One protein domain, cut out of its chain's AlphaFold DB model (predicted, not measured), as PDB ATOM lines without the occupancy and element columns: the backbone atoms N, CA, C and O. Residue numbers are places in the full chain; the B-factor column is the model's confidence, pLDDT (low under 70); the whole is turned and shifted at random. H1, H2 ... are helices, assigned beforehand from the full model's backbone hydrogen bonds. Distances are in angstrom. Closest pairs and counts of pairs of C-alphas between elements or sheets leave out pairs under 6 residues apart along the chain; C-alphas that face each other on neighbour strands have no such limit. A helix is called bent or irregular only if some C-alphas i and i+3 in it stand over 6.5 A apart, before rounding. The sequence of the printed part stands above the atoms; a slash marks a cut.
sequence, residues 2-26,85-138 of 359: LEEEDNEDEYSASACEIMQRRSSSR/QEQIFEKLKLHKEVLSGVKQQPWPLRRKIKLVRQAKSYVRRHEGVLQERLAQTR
ATOM      1  N   LEU A   2      67.534  10.520  90.199       45.97
ATOM      2  CA  LEU A   2      67.464  11.993  90.092       45.97
ATOM      3  C   LEU A   2      67.827  12.759  91.382       45.97
ATOM      4  O   LEU A   2      68.532  13.756  91.314       45.97
ATOM      5  N   GLU A   3      67.415  12.286  92.566       48.00
ATOM      6  CA  GLU A   3      67.791  12.947  93.831       48.00
ATOM      7  C   GLU A   3      69.267  12.754  94.214       48.00
ATOM      8  O   GLU A   3      69.815  13.567  94.952       48.00
ATOM      9  N   GLU A   4      69.925  11.682  93.764       50.16
ATOM     10  CA  GLU A   4      71.347  11.473  94.071       50.16
ATOM     11  C   GLU A   4      72.229  12.353  93.184       50.16
ATOM     12  O   GLU A   4      73.159  12.964  93.704       50.16
ATOM     13  N   GLU A   5      71.880  12.501  91.903       52.62
ATOM     14  CA  GLU A   5      72.579  13.396  90.968       52.62
ATOM     15  C   GLU A   5      72.493  14.864  91.411       52.62
ATOM     16  O   GLU A   5      73.522  15.523  91.535       52.62
ATOM     17  N   ASP A   6      71.304  15.343  91.793       55.94
ATOM     18  CA  ASP A   6      71.111  16.733  92.244       55.94
ATOM     19  C   ASP A   6      71.910  17.043  93.535       55.94
ATOM     20  O   ASP A   6      72.475  18.124  93.725       55.94
ATOM     21  N   ASN A   7      72.054  16.046  94.421       58.97
ATOM     22  CA  ASN A   7      72.881  16.159  95.627       58.97
ATOM     23  C   ASN A   7      74.396  16.114  95.333       58.97
ATOM     24  O   ASN A   7      75.171  16.741  96.067       58.97
ATOM     25  N   GLU A   8      74.839  15.369  94.315       62.97
ATOM     26  CA  GLU A   8      76.245  15.337  93.884       62.97
ATOM     27  C   GLU A   8      76.652  16.645  93.188       62.97
ATOM     28  O   GLU A   8      77.759  17.152  93.413       62.97
ATOM     29  N   ASP A   9      75.740  17.243  92.425       67.75
ATOM     30  CA  ASP A   9      75.942  18.528  91.759       67.75
ATOM     31  C   ASP A   9      76.023  19.684  92.767       67.75
ATOM     32  O   ASP A   9      76.963  20.493  92.723       67.75
ATOM     33  N   GLU A  10      75.125  19.728  93.764       71.25
ATOM     34  CA  GLU A  10      75.185  20.736  94.834       71.25
ATOM     35  C   GLU A  10      76.472  20.599  95.678       71.25
ATOM     36  O   GLU A  10      77.078  21.595  96.113       71.25
ATOM     37  N   TYR A  11      76.925  19.358  95.892       73.94
ATOM     38  CA  TYR A  11      78.180  19.058  96.576       73.94
ATOM     39  C   TYR A  11      79.387  19.570  95.787       73.94
ATOM     40  O   TYR A  11      80.262  20.243  96.346       73.94
ATOM     41  N   SER A  12      79.420  19.280  94.487       74.19
ATOM     42  CA  SER A  12      80.507  19.642  93.578       74.19
ATOM     43  C   SER A  12      80.632  21.158  93.422       74.19
ATOM     44  O   SER A  12      81.743  21.696  93.502       74.19
ATOM     45  N   ALA A  13      79.505  21.868  93.324       75.88
ATOM     46  CA  ALA A  13      79.465  23.328  93.315       75.88
ATOM     47  C   ALA A  13      80.030  23.921  94.619       75.88
ATOM     48  O   ALA A  13      80.930  24.768  94.597       75.88
ATOM     49  N   SER A  14      79.583  23.411  95.772       76.44
ATOM     50  CA  SER A  14      80.045  23.866  97.091       76.44
ATOM     51  C   SER A  14      81.538  23.581  97.326       76.44
ATOM     52  O   SER A  14      82.257  24.386  97.927       76.44
ATOM     53  N   ALA A  15      82.032  22.437  96.849       74.12
ATOM     54  CA  ALA A  15      83.443  22.074  96.918       74.12
ATOM     55  C   ALA A  15      84.310  22.997  96.044       74.12
ATOM     56  O   ALA A  15      85.346  23.490  96.509       74.12
ATOM     57  N   CYS A  16      83.855  23.298  94.823       78.06
ATOM     58  CA  CYS A  16      84.517  24.238  93.918       78.06
ATOM     59  C   CYS A  16      84.607  25.649  94.516       78.06
ATOM     60  O   CYS A  16      85.680  26.257  94.476       78.06
ATOM     61  N   GLU A  17      83.541  26.150  95.151       76.38
ATOM     62  CA  GLU A  17      83.549  27.460  95.822       76.38
ATOM     63  C   GLU A  17      84.607  27.540  96.938       76.38
ATOM     64  O   GLU A  17      85.335  28.536  97.063       76.38
ATOM     65  N   ILE A  18      84.749  26.475  97.737       76.88
ATOM     66  CA  ILE A  18      85.761  26.400  98.800       76.88
ATOM     67  C   ILE A  18      87.175  26.438  98.213       76.88
ATOM     68  O   ILE A  18      88.029  27.188  98.703       76.88
ATOM     69  N   MET A  19      87.430  25.654  97.165       76.31
ATOM     70  CA  MET A  19      88.740  25.595  96.514       76.31
ATOM     71  C   MET A  19      89.103  26.923  95.843       76.31
ATOM     72  O   MET A  19      90.222  27.425  96.010       76.31
ATOM     73  N   GLN A  20      88.149  27.544  95.148       75.12
ATOM     74  CA  GLN A  20      88.351  28.809  94.455       75.12
ATOM     75  C   GLN A  20      88.707  29.932  95.438       75.12
ATOM     76  O   GLN A  20      89.706  30.627  95.233       75.12
ATOM     77  N   ARG A  21      87.973  30.056  96.552       71.00
ATOM     78  CA  ARG A  21      88.234  31.075  97.583       71.00
ATOM     79  C   ARG A  21      89.593  30.896  98.264       71.00
ATOM     80  O   ARG A  21      90.285  31.864  98.563       71.00
ATOM     81  N   ARG A  22      90.026  29.655  98.481       66.31
ATOM     82  CA  ARG A  22      91.340  29.390  99.081       66.31
ATOM     83  C   ARG A  22      92.487  29.674  98.110       66.31
ATOM     84  O   ARG A  22      93.525  30.205  98.512       66.31
ATOM     85  N   SER A  23      92.299  29.348  96.832       63.66
ATOM     86  CA  SER A  23      93.269  29.647  95.774       63.66
ATOM     87  C   SER A  23      93.450  31.158  95.573       63.66
ATOM     88  O   SER A  23      94.582  31.620  95.388       63.66
ATOM     89  N   SER A  24      92.374  31.945  95.700       65.06
ATOM     90  CA  SER A  24      92.433  33.406  95.625       65.06
ATOM     91  C   SER A  24      93.148  34.008  96.837       65.06
ATOM     92  O   SER A  24      94.050  34.825  96.646       65.06
ATOM     93  N   SER A  25      92.888  33.526  98.060       59.88
ATOM     94  CA  SER A  25      93.642  33.942  99.255       59.88
ATOM     95  C   SER A  25      95.138  33.591  99.174       59.88
ATOM     96  O   SER A  25      95.985  34.411  99.532       59.88
ATOM     97  N   ARG A  26      95.503  32.415  98.635       57.41
ATOM     98  CA  ARG A  26      96.918  32.049  98.397       57.41
ATOM     99  C   ARG A  26      97.596  32.950  97.359       57.41
ATOM    100  O   ARG A  26      98.755  33.320  97.539       57.41
ATOM    101  N   GLN A  85      92.983   4.419  90.139       60.00
ATOM    102  CA  GLN A  85      93.467   4.697  91.502       60.00
ATOM    103  C   GLN A  85      93.962   6.131  91.729       60.00
ATOM    104  O   GLN A  85      93.881   6.629  92.855       60.00
ATOM    105  N   GLU A  86      94.437   6.810  90.689       70.25
ATOM    106  CA  GLU A  86      94.887   8.205  90.785       70.25
ATOM    107  C   GLU A  86      93.686   9.141  90.945       70.25
ATOM    108  O   GLU A  86      93.687  10.013  91.814       70.25
ATOM    109  N   GLN A  87      92.592   8.845  90.241       76.25
ATOM    110  CA  GLN A  87      91.318   9.553  90.381       76.25
ATOM    111  C   GLN A  87      90.752   9.473  91.812       76.25
ATOM    112  O   GLN A  87      90.261  10.467  92.352       76.25
ATOM    113  N   ILE A  88      90.862   8.315  92.479       74.69
ATOM    114  CA  ILE A  88      90.420   8.145  93.877       74.69
ATOM    115  C   ILE A  88      91.268   9.006  94.821       74.69
ATOM    116  O   ILE A  88      90.742   9.607  95.762       74.69
ATOM    117  N   PHE A  89      92.577   9.093  94.579       75.50
ATOM    118  CA  PHE A  89      93.479   9.907  95.388       75.50
ATOM    119  C   PHE A  89      93.194  11.404  95.237       75.50
ATOM    120  O   PHE A  89      93.141  12.127  96.238       75.50
ATOM    121  N   GLU A  90      92.971  11.867  94.009       78.12
ATOM    122  CA  GLU A  90      92.614  13.259  93.741       78.12
ATOM    123  C   GLU A  90      91.280  13.633  94.386       78.12
ATOM    124  O   GLU A  90      91.218  14.627  95.121       78.12
ATOM    125  N   LYS A  91      90.248  12.789  94.235       79.62
ATOM    126  CA  LYS A  91      88.961  12.979  94.920       79.62
ATOM    127  C   LYS A  91      89.137  13.000  96.441       79.62
ATOM    128  O   LYS A  91      88.626  13.892  97.117       79.62
ATOM    129  N   LEU A  92      89.934  12.098  97.013       80.38
ATOM    130  CA  LEU A  92      90.195  12.063  98.457       80.38
ATOM    131  C   LEU A  92      90.914  13.320  98.970       80.38
ATOM    132  O   LEU A  92      90.581  13.842 100.042       80.38
ATOM    133  N   LYS A  93      91.902  13.818  98.221       80.56
ATOM    134  CA  LYS A  93      92.616  15.062  98.530       80.56
ATOM    135  C   LYS A  93      91.659  16.253  98.501       80.56
ATOM    136  O   LYS A  93      91.690  17.068  99.426       80.56
ATOM    137  N   LEU A  94      90.767  16.292  97.514       80.81
ATOM    138  CA  LEU A  94      89.719  17.298  97.385       80.81
ATOM    139  C   LEU A  94      88.761  17.268  98.587       80.81
ATOM    140  O   LEU A  94      88.577  18.293  99.242       80.81
ATOM    141  N   HIS A  95      88.239  16.102  98.981       81.19
ATOM    142  CA  HIS A  95      87.355  15.984 100.152       81.19
ATOM    143  C   HIS A  95      88.034  16.402 101.475       81.19
ATOM    144  O   HIS A  95      87.400  17.024 102.336       81.19
ATOM    145  N   LYS A  96      89.334  16.114 101.651       83.25
ATOM    146  CA  LYS A  96      90.115  16.592 102.810       83.25
ATOM    147  C   LYS A  96      90.314  18.107 102.785       83.25
ATOM    148  O   LYS A  96      90.237  18.763 103.828       83.25
ATOM    149  N   GLU A  97      90.546  18.671 101.606       81.81
ATOM    150  CA  GLU A  97      90.674  20.111 101.421       81.81
ATOM    151  C   GLU A  97      89.356  20.836 101.728       81.81
ATOM    152  O   GLU A  97      89.360  21.783 102.524       81.81
ATOM    153  N   VAL A  98      88.229  20.323 101.228       82.75
ATOM    154  CA  VAL A  98      86.875  20.798 101.556       82.75
ATOM    155  C   VAL A  98      86.654  20.789 103.068       82.75
ATOM    156  O   VAL A  98      86.293  21.817 103.638       82.75
ATOM    157  N   LEU A  99      86.968  19.686 103.757       83.62
ATOM    158  CA  LEU A  99      86.794  19.574 105.211       83.62
ATOM    159  C   LEU A  99      87.567  20.650 105.994       83.62
ATOM    160  O   LEU A  99      87.079  21.151 107.010       83.62
ATOM    161  N   SER A 100      88.754  21.033 105.514       81.19
ATOM    162  CA  SER A 100      89.542  22.114 106.116       81.19
ATOM    163  C   SER A 100      88.969  23.511 105.836       81.19
ATOM    164  O   SER A 100      89.103  24.402 106.673       81.19
ATOM    165  N   GLY A 101      88.305  23.701 104.691       78.88
ATOM    166  CA  GLY A 101      87.760  24.988 104.249       78.88
ATOM    167  C   GLY A 101      86.330  25.286 104.711       78.88
ATOM    168  O   GLY A 101      85.981  26.454 104.863       78.88
ATOM    169  N   VAL A 102      85.510  24.270 105.013       83.75
ATOM    170  CA  VAL A 102      84.099  24.459 105.427       83.75
ATOM    171  C   VAL A 102      83.962  25.348 106.670       83.75
ATOM    172  O   VAL A 102      83.001  26.113 106.783       83.75
ATOM    173  N   LYS A 103      84.931  25.300 107.596       79.12
ATOM    174  CA  LYS A 103      84.913  26.131 108.814       79.12
ATOM    175  C   LYS A 103      84.918  27.633 108.513       79.12
ATOM    176  O   LYS A 103      84.360  28.397 109.289       79.12
ATOM    177  N   GLN A 104      85.522  28.038 107.397       78.44
ATOM    178  CA  GLN A 104      85.750  29.441 107.044       78.44
ATOM    179  C   GLN A 104      84.623  30.044 106.192       78.44
ATOM    180  O   GLN A 104      84.629  31.246 105.943       78.44
ATOM    181  N   GLN A 105      83.657  29.240 105.733       78.00
ATOM    182  CA  GLN A 105      82.584  29.736 104.869       78.00
ATOM    183  C   GLN A 105      81.419  30.330 105.674       78.00
ATOM    184  O   GLN A 105      81.030  29.752 106.692       78.00
ATOM    185  N   PRO A 106      80.795  31.432 105.227       78.38
ATOM    186  CA  PRO A 106      79.645  32.051 105.887       78.38
ATOM    187  C   PRO A 106      78.318  31.372 105.486       78.38
ATOM    188  O   PRO A 106      77.393  32.018 105.013       78.38
ATOM    189  N   TRP A 107      78.225  30.047 105.629       81.31
ATOM    190  CA  TRP A 107      77.006  29.278 105.326       81.31
ATOM    191  C   TRP A 107      76.225  28.881 106.584       81.31
ATOM    192  O   TRP A 107      76.846  28.694 107.641       81.31
ATOM    193  N   PRO A 108      74.898  28.658 106.474       82.62
ATOM    194  CA  PRO A 108      74.092  28.150 107.578       82.62
ATOM    195  C   PRO A 108      74.594  26.780 108.049       82.62
ATOM    196  O   PRO A 108      75.033  25.936 107.261       82.62
ATOM    197  N   LEU A 109      74.500  26.538 109.360       78.69
ATOM    198  CA  LEU A 109      75.089  25.364 110.010       78.69
ATOM    199  C   LEU A 109      74.554  24.038 109.443       78.69
ATOM    200  O   LEU A 109      75.316  23.087 109.276       78.69
ATOM    201  N   ARG A 110      73.270  23.993 109.064       82.12
ATOM    202  CA  ARG A 110      72.635  22.814 108.452       82.12
ATOM    203  C   ARG A 110      73.352  22.375 107.168       82.12
ATOM    204  O   ARG A 110      73.663  21.195 107.020       82.12
ATOM    205  N   ARG A 111      73.682  23.326 106.284       80.81
ATOM    206  CA  ARG A 111      74.389  23.067 105.017       80.81
ATOM    207  C   ARG A 111      75.824  22.600 105.265       80.81
ATOM    208  O   ARG A 111      76.261  21.606 104.694       80.81
ATOM    209  N   LYS A 112      76.525  23.233 106.215       82.81
ATOM    210  CA  LYS A 112      77.881  22.825 106.631       82.81
ATOM    211  C   LYS A 112      77.922  21.394 107.163       82.81
ATOM    212  O   LYS A 112      78.819  20.636 106.807       82.81
ATOM    213  N   ILE A 113      76.963  21.017 108.008       82.38
ATOM    214  CA  ILE A 113      76.901  19.670 108.587       82.38
ATOM    215  C   ILE A 113      76.668  18.620 107.495       82.38
ATOM    216  O   ILE A 113      77.339  17.587 107.526       82.38
ATOM    217  N   LYS A 114      75.780  18.882 106.523       84.75
ATOM    218  CA  LYS A 114      75.544  17.982 105.377       84.75
ATOM    219  C   LYS A 114      76.822  17.766 104.554       84.75
ATOM    220  O   LYS A 114      77.264  16.624 104.428       84.75
ATOM    221  N   LEU A 115      77.481  18.848 104.131       82.94
ATOM    222  CA  LEU A 115      78.736  18.794 103.364       82.94
ATOM    223  C   LEU A 115      79.856  18.065 104.120       82.94
ATOM    224  O   LEU A 115      80.573  17.239 103.557       82.94
ATOM    225  N   VAL A 116      80.002  18.330 105.422       86.06
ATOM    226  CA  VAL A 116      80.995  17.651 106.268       86.06
ATOM    227  C   VAL A 116      80.671  16.170 106.418       86.06
ATOM    228  O   VAL A 116      81.590  15.355 106.467       86.06
ATOM    229  N   ARG A 117      79.391  15.802 106.504       86.81
ATOM    230  CA  ARG A 117      78.962  14.406 106.618       86.81
ATOM    231  C   ARG A 117      79.305  13.627 105.349       86.81
ATOM    232  O   ARG A 117      79.906  12.565 105.486       86.81
ATOM    233  N   GLN A 118      79.013  14.183 104.171       83.50
ATOM    234  CA  GLN A 118      79.355  13.603 102.862       83.50
ATOM    235  C   GLN A 118      80.878  13.526 102.642       83.50
ATOM    236  O   GLN A 118      81.410  12.467 102.318       83.50
ATOM    237  N   ALA A 119      81.624  14.596 102.936       82.31
ATOM    238  CA  ALA A 119      83.086  14.574 102.835       82.31
ATOM    239  C   ALA A 119      83.715  13.540 103.790       82.31
ATOM    240  O   ALA A 119      84.631  12.810 103.420       82.31
ATOM    241  N   LYS A 120      83.213  13.436 105.031       85.56
ATOM    242  CA  LYS A 120      83.705  12.461 106.019       85.56
ATOM    243  C   LYS A 120      83.303  11.023 105.708       85.56
ATOM    244  O   LYS A 120      84.024  10.127 106.144       85.56
ATOM    245  N   SER A 121      82.157  10.774 105.073       79.75
ATOM    246  CA  SER A 121      81.765   9.418 104.672       79.75
ATOM    247  C   SER A 121      82.633   8.935 103.515       79.75
ATOM    248  O   SER A 121      83.140   7.818 103.589       79.75
ATOM    249  N   TYR A 122      82.901   9.792 102.525       81.19
ATOM    250  CA  TYR A 122      83.809   9.478 101.420       81.19
ATOM    251  C   TYR A 122      85.240   9.226 101.911       81.19
ATOM    252  O   TYR A 122      85.835   8.190 101.619       81.19
ATOM    253  N   VAL A 123      85.770  10.125 102.748       82.25
ATOM    254  CA  VAL A 123      87.110   9.977 103.335       82.25
ATOM    255  C   VAL A 123      87.223   8.676 104.138       82.25
ATOM    256  O   VAL A 123      88.172   7.932 103.930       82.25
ATOM    257  N   ARG A 124      86.235   8.334 104.979       80.12
ATOM    258  CA  ARG A 124      86.253   7.077 105.751       80.12
ATOM    259  C   ARG A 124      86.224   5.820 104.881       80.12
ATOM    260  O   ARG A 124      86.873   4.844 105.238       80.12
ATOM    261  N   ARG A 125      85.489   5.830 103.763       79.75
ATOM    262  CA  ARG A 125      85.435   4.690 102.829       79.75
ATOM    263  C   ARG A 125      86.767   4.477 102.104       79.75
ATOM    264  O   ARG A 125      87.185   3.340 101.934       79.75
ATOM    265  N   HIS A 126      87.458   5.557 101.729       76.00
ATOM    266  CA  HIS A 126      88.693   5.493 100.933       76.00
ATOM    267  C   HIS A 126      89.996   5.631 101.747       76.00
ATOM    268  O   HIS A 126      91.090   5.504 101.196       76.00
ATOM    269  N   GLU A 127      89.914   5.840 103.064       70.81
ATOM    270  CA  GLU A 127      91.070   5.890 103.972       70.81
ATOM    271  C   GLU A 127      91.862   4.569 104.016       70.81
ATOM    272  O   GLU A 127      93.085   4.611 104.160       70.81
ATOM    273  N   GLY A 128      91.196   3.417 103.844       68.31
ATOM    274  CA  GLY A 128      91.838   2.094 103.795       68.31
ATOM    275  C   GLY A 128      92.688   1.882 102.538       68.31
ATOM    276  O   GLY A 128      93.859   1.525 102.639       68.31
ATOM    277  N   VAL A 129      92.138   2.228 101.370       67.88
ATOM    278  CA  VAL A 129      92.809   2.110 100.059       67.88
ATOM    279  C   VAL A 129      94.019   3.049  99.957       67.88
ATOM    280  O   VAL A 129      95.057   2.697  99.395       67.88
ATOM    281  N   LEU A 130      93.934   4.241 100.561       61.69
ATOM    282  CA  LEU A 130      95.070   5.162 100.663       61.69
ATOM    283  C   LEU A 130      96.202   4.589 101.533       61.69
ATOM    284  O   LEU A 130      97.383   4.776 101.231       61.69
ATOM    285  N   GLN A 131      95.846   3.917 102.631       59.00
ATOM    286  CA  GLN A 131      96.809   3.305 103.545       59.00
ATOM    287  C   GLN A 131      97.570   2.154 102.886       59.00
ATOM    288  O   GLN A 131      98.773   2.030 103.104       59.00
ATOM    289  N   GLU A 132      96.899   1.367 102.047       63.06
ATOM    290  CA  GLU A 132      97.519   0.275 101.295       63.06
ATOM    291  C   GLU A 132      98.557   0.784 100.286       63.06
ATOM    292  O   GLU A 132      99.663   0.251 100.238       63.06
ATOM    293  N   ARG A 133      98.282   1.875  99.555       59.69
ATOM    294  CA  ARG A 133      99.245   2.467  98.601       59.69
ATOM    295  C   ARG A 133     100.460   3.123  99.269       59.69
ATOM    296  O   ARG A 133     101.585   2.976  98.787       59.69
ATOM    297  N   LEU A 134     100.265   3.816 100.394       56.59
ATOM    298  CA  LEU A 134     101.378   4.385 101.172       56.59
ATOM    299  C   LEU A 134     102.232   3.302 101.846       56.59
ATOM    300  O   LEU A 134     103.432   3.514 102.022       56.59
ATOM    301  N   ALA A 135     101.639   2.153 102.190       53.59
ATOM    302  CA  ALA A 135     102.370   0.975 102.647       53.59
ATOM    303  C   ALA A 135     103.160   0.328 101.494       53.59
ATOM    304  O   ALA A 135     104.345   0.075 101.629       53.59
ATOM    305  N   GLN A 136     102.565   0.186 100.309       55.16
ATOM    306  CA  GLN A 136     103.208  -0.459  99.155       55.16
ATOM    307  C   GLN A 136     104.495   0.243  98.669       55.16
ATOM    308  O   GLN A 136     105.353  -0.385  98.057       55.16
ATOM    309  N   THR A 137     104.663   1.540  98.960       56.41
ATOM    310  CA  THR A 137     105.809   2.346  98.493       56.41
ATOM    311  C   THR A 137     107.037   2.249  99.420       56.41
ATOM    312  O   THR A 137     108.081   2.830  99.125       56.41
ATOM    313  N   ARG A 138     106.970   1.542 100.565       55.09
ATOM    314  CA  ARG A 138     108.049   1.570 101.575       55.09
ATOM    315  C   ARG A 138     108.380   0.204 102.192       55.09
ATOM    316  O   ARG A 138     108.619   0.118 103.392       55.09
TER     317      ARG A 138
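AT A GLANCE: This is residues 2 to 26 and 85 to 138 of the 359 residues of the protein "Transmembrane channel protein" of Apis cerana cerana (UniProt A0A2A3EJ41). A long straight helix, H1, crosses at nearly a right angle over one side of a helical hairpin made of H2 and H3a; residues 2 to 7 of H1 stick out free. H3 bends, and its short second arm, H3b, runs on beyond the hairpin as a tail. The 79 printed residues hold three named helices, H1, H2 and H3 in chain order, and no named strand, an all helix domain. It is only just compact, close to loose, with a radius of gyration of the C-alphas of 13.9 A, and flat, spanning 43 by 36 by 18 A.

HOW THE PARTS SIT: H1, residues 2 to 26, touches H2, residues 85 to 104, with its residues 15 to 22 alone, and H2 touches H1 with its residues 94 to 102 alone. Their closest C-alphas, of Ala 15 and Val 98, are 5.9 A apart, and their lines are about perpendicular at 70.0 degrees, only just beyond steep. H3, residues 109 to 136, was assigned as one helix by its hydrogen bonds but is bent, with C-alphas 125 and 128 7.0 A apart; its arms H3a, residues 109 to 125, and H3b, residues 128 to 136, stand at a steep tilt of 45 degrees. H2 and H3a touch as a hairpin, opposite ways at a shallow tilt of 28 degrees; their closest C-alphas, of His 95 and Ala 119, are 5.2 A apart. H1 and H3a are close but not clearly touching, with Tyr 11 and Leu 115 closest at 6.8 A between C-alphas. H1 and H3b are apart. Each O i to N i+4 pair is within hydrogen-bond range in H1, H3a and H3b, and 14 of 16 are in H2.

IN THESE COORDINATES: H1 begins at C-alpha 2 (67.464, 11.993, 90.092) and is 36.6 A long. H2 is 30.2 A long and only just irregular, with C-alphas 100 and 103 6.7 A apart. H3a is 24.2 A long and H3b 12.5 A, ending at C-alpha 136 (103.208, -0.459, 99.155).

THE WHOLE: The C-alphas farthest apart, of Pro 108 and Arg 138, are 43.5 A apart. Residues 27 to 84 are not printed, and C-alphas 26 and 85 are 28.4 A apart across the cut. The H2 to H3 link is tight. Mean pLDDT of the printed part is 72.8; residues 2 to 9, 22 to 26, 85 and 128 to 138 are under 70.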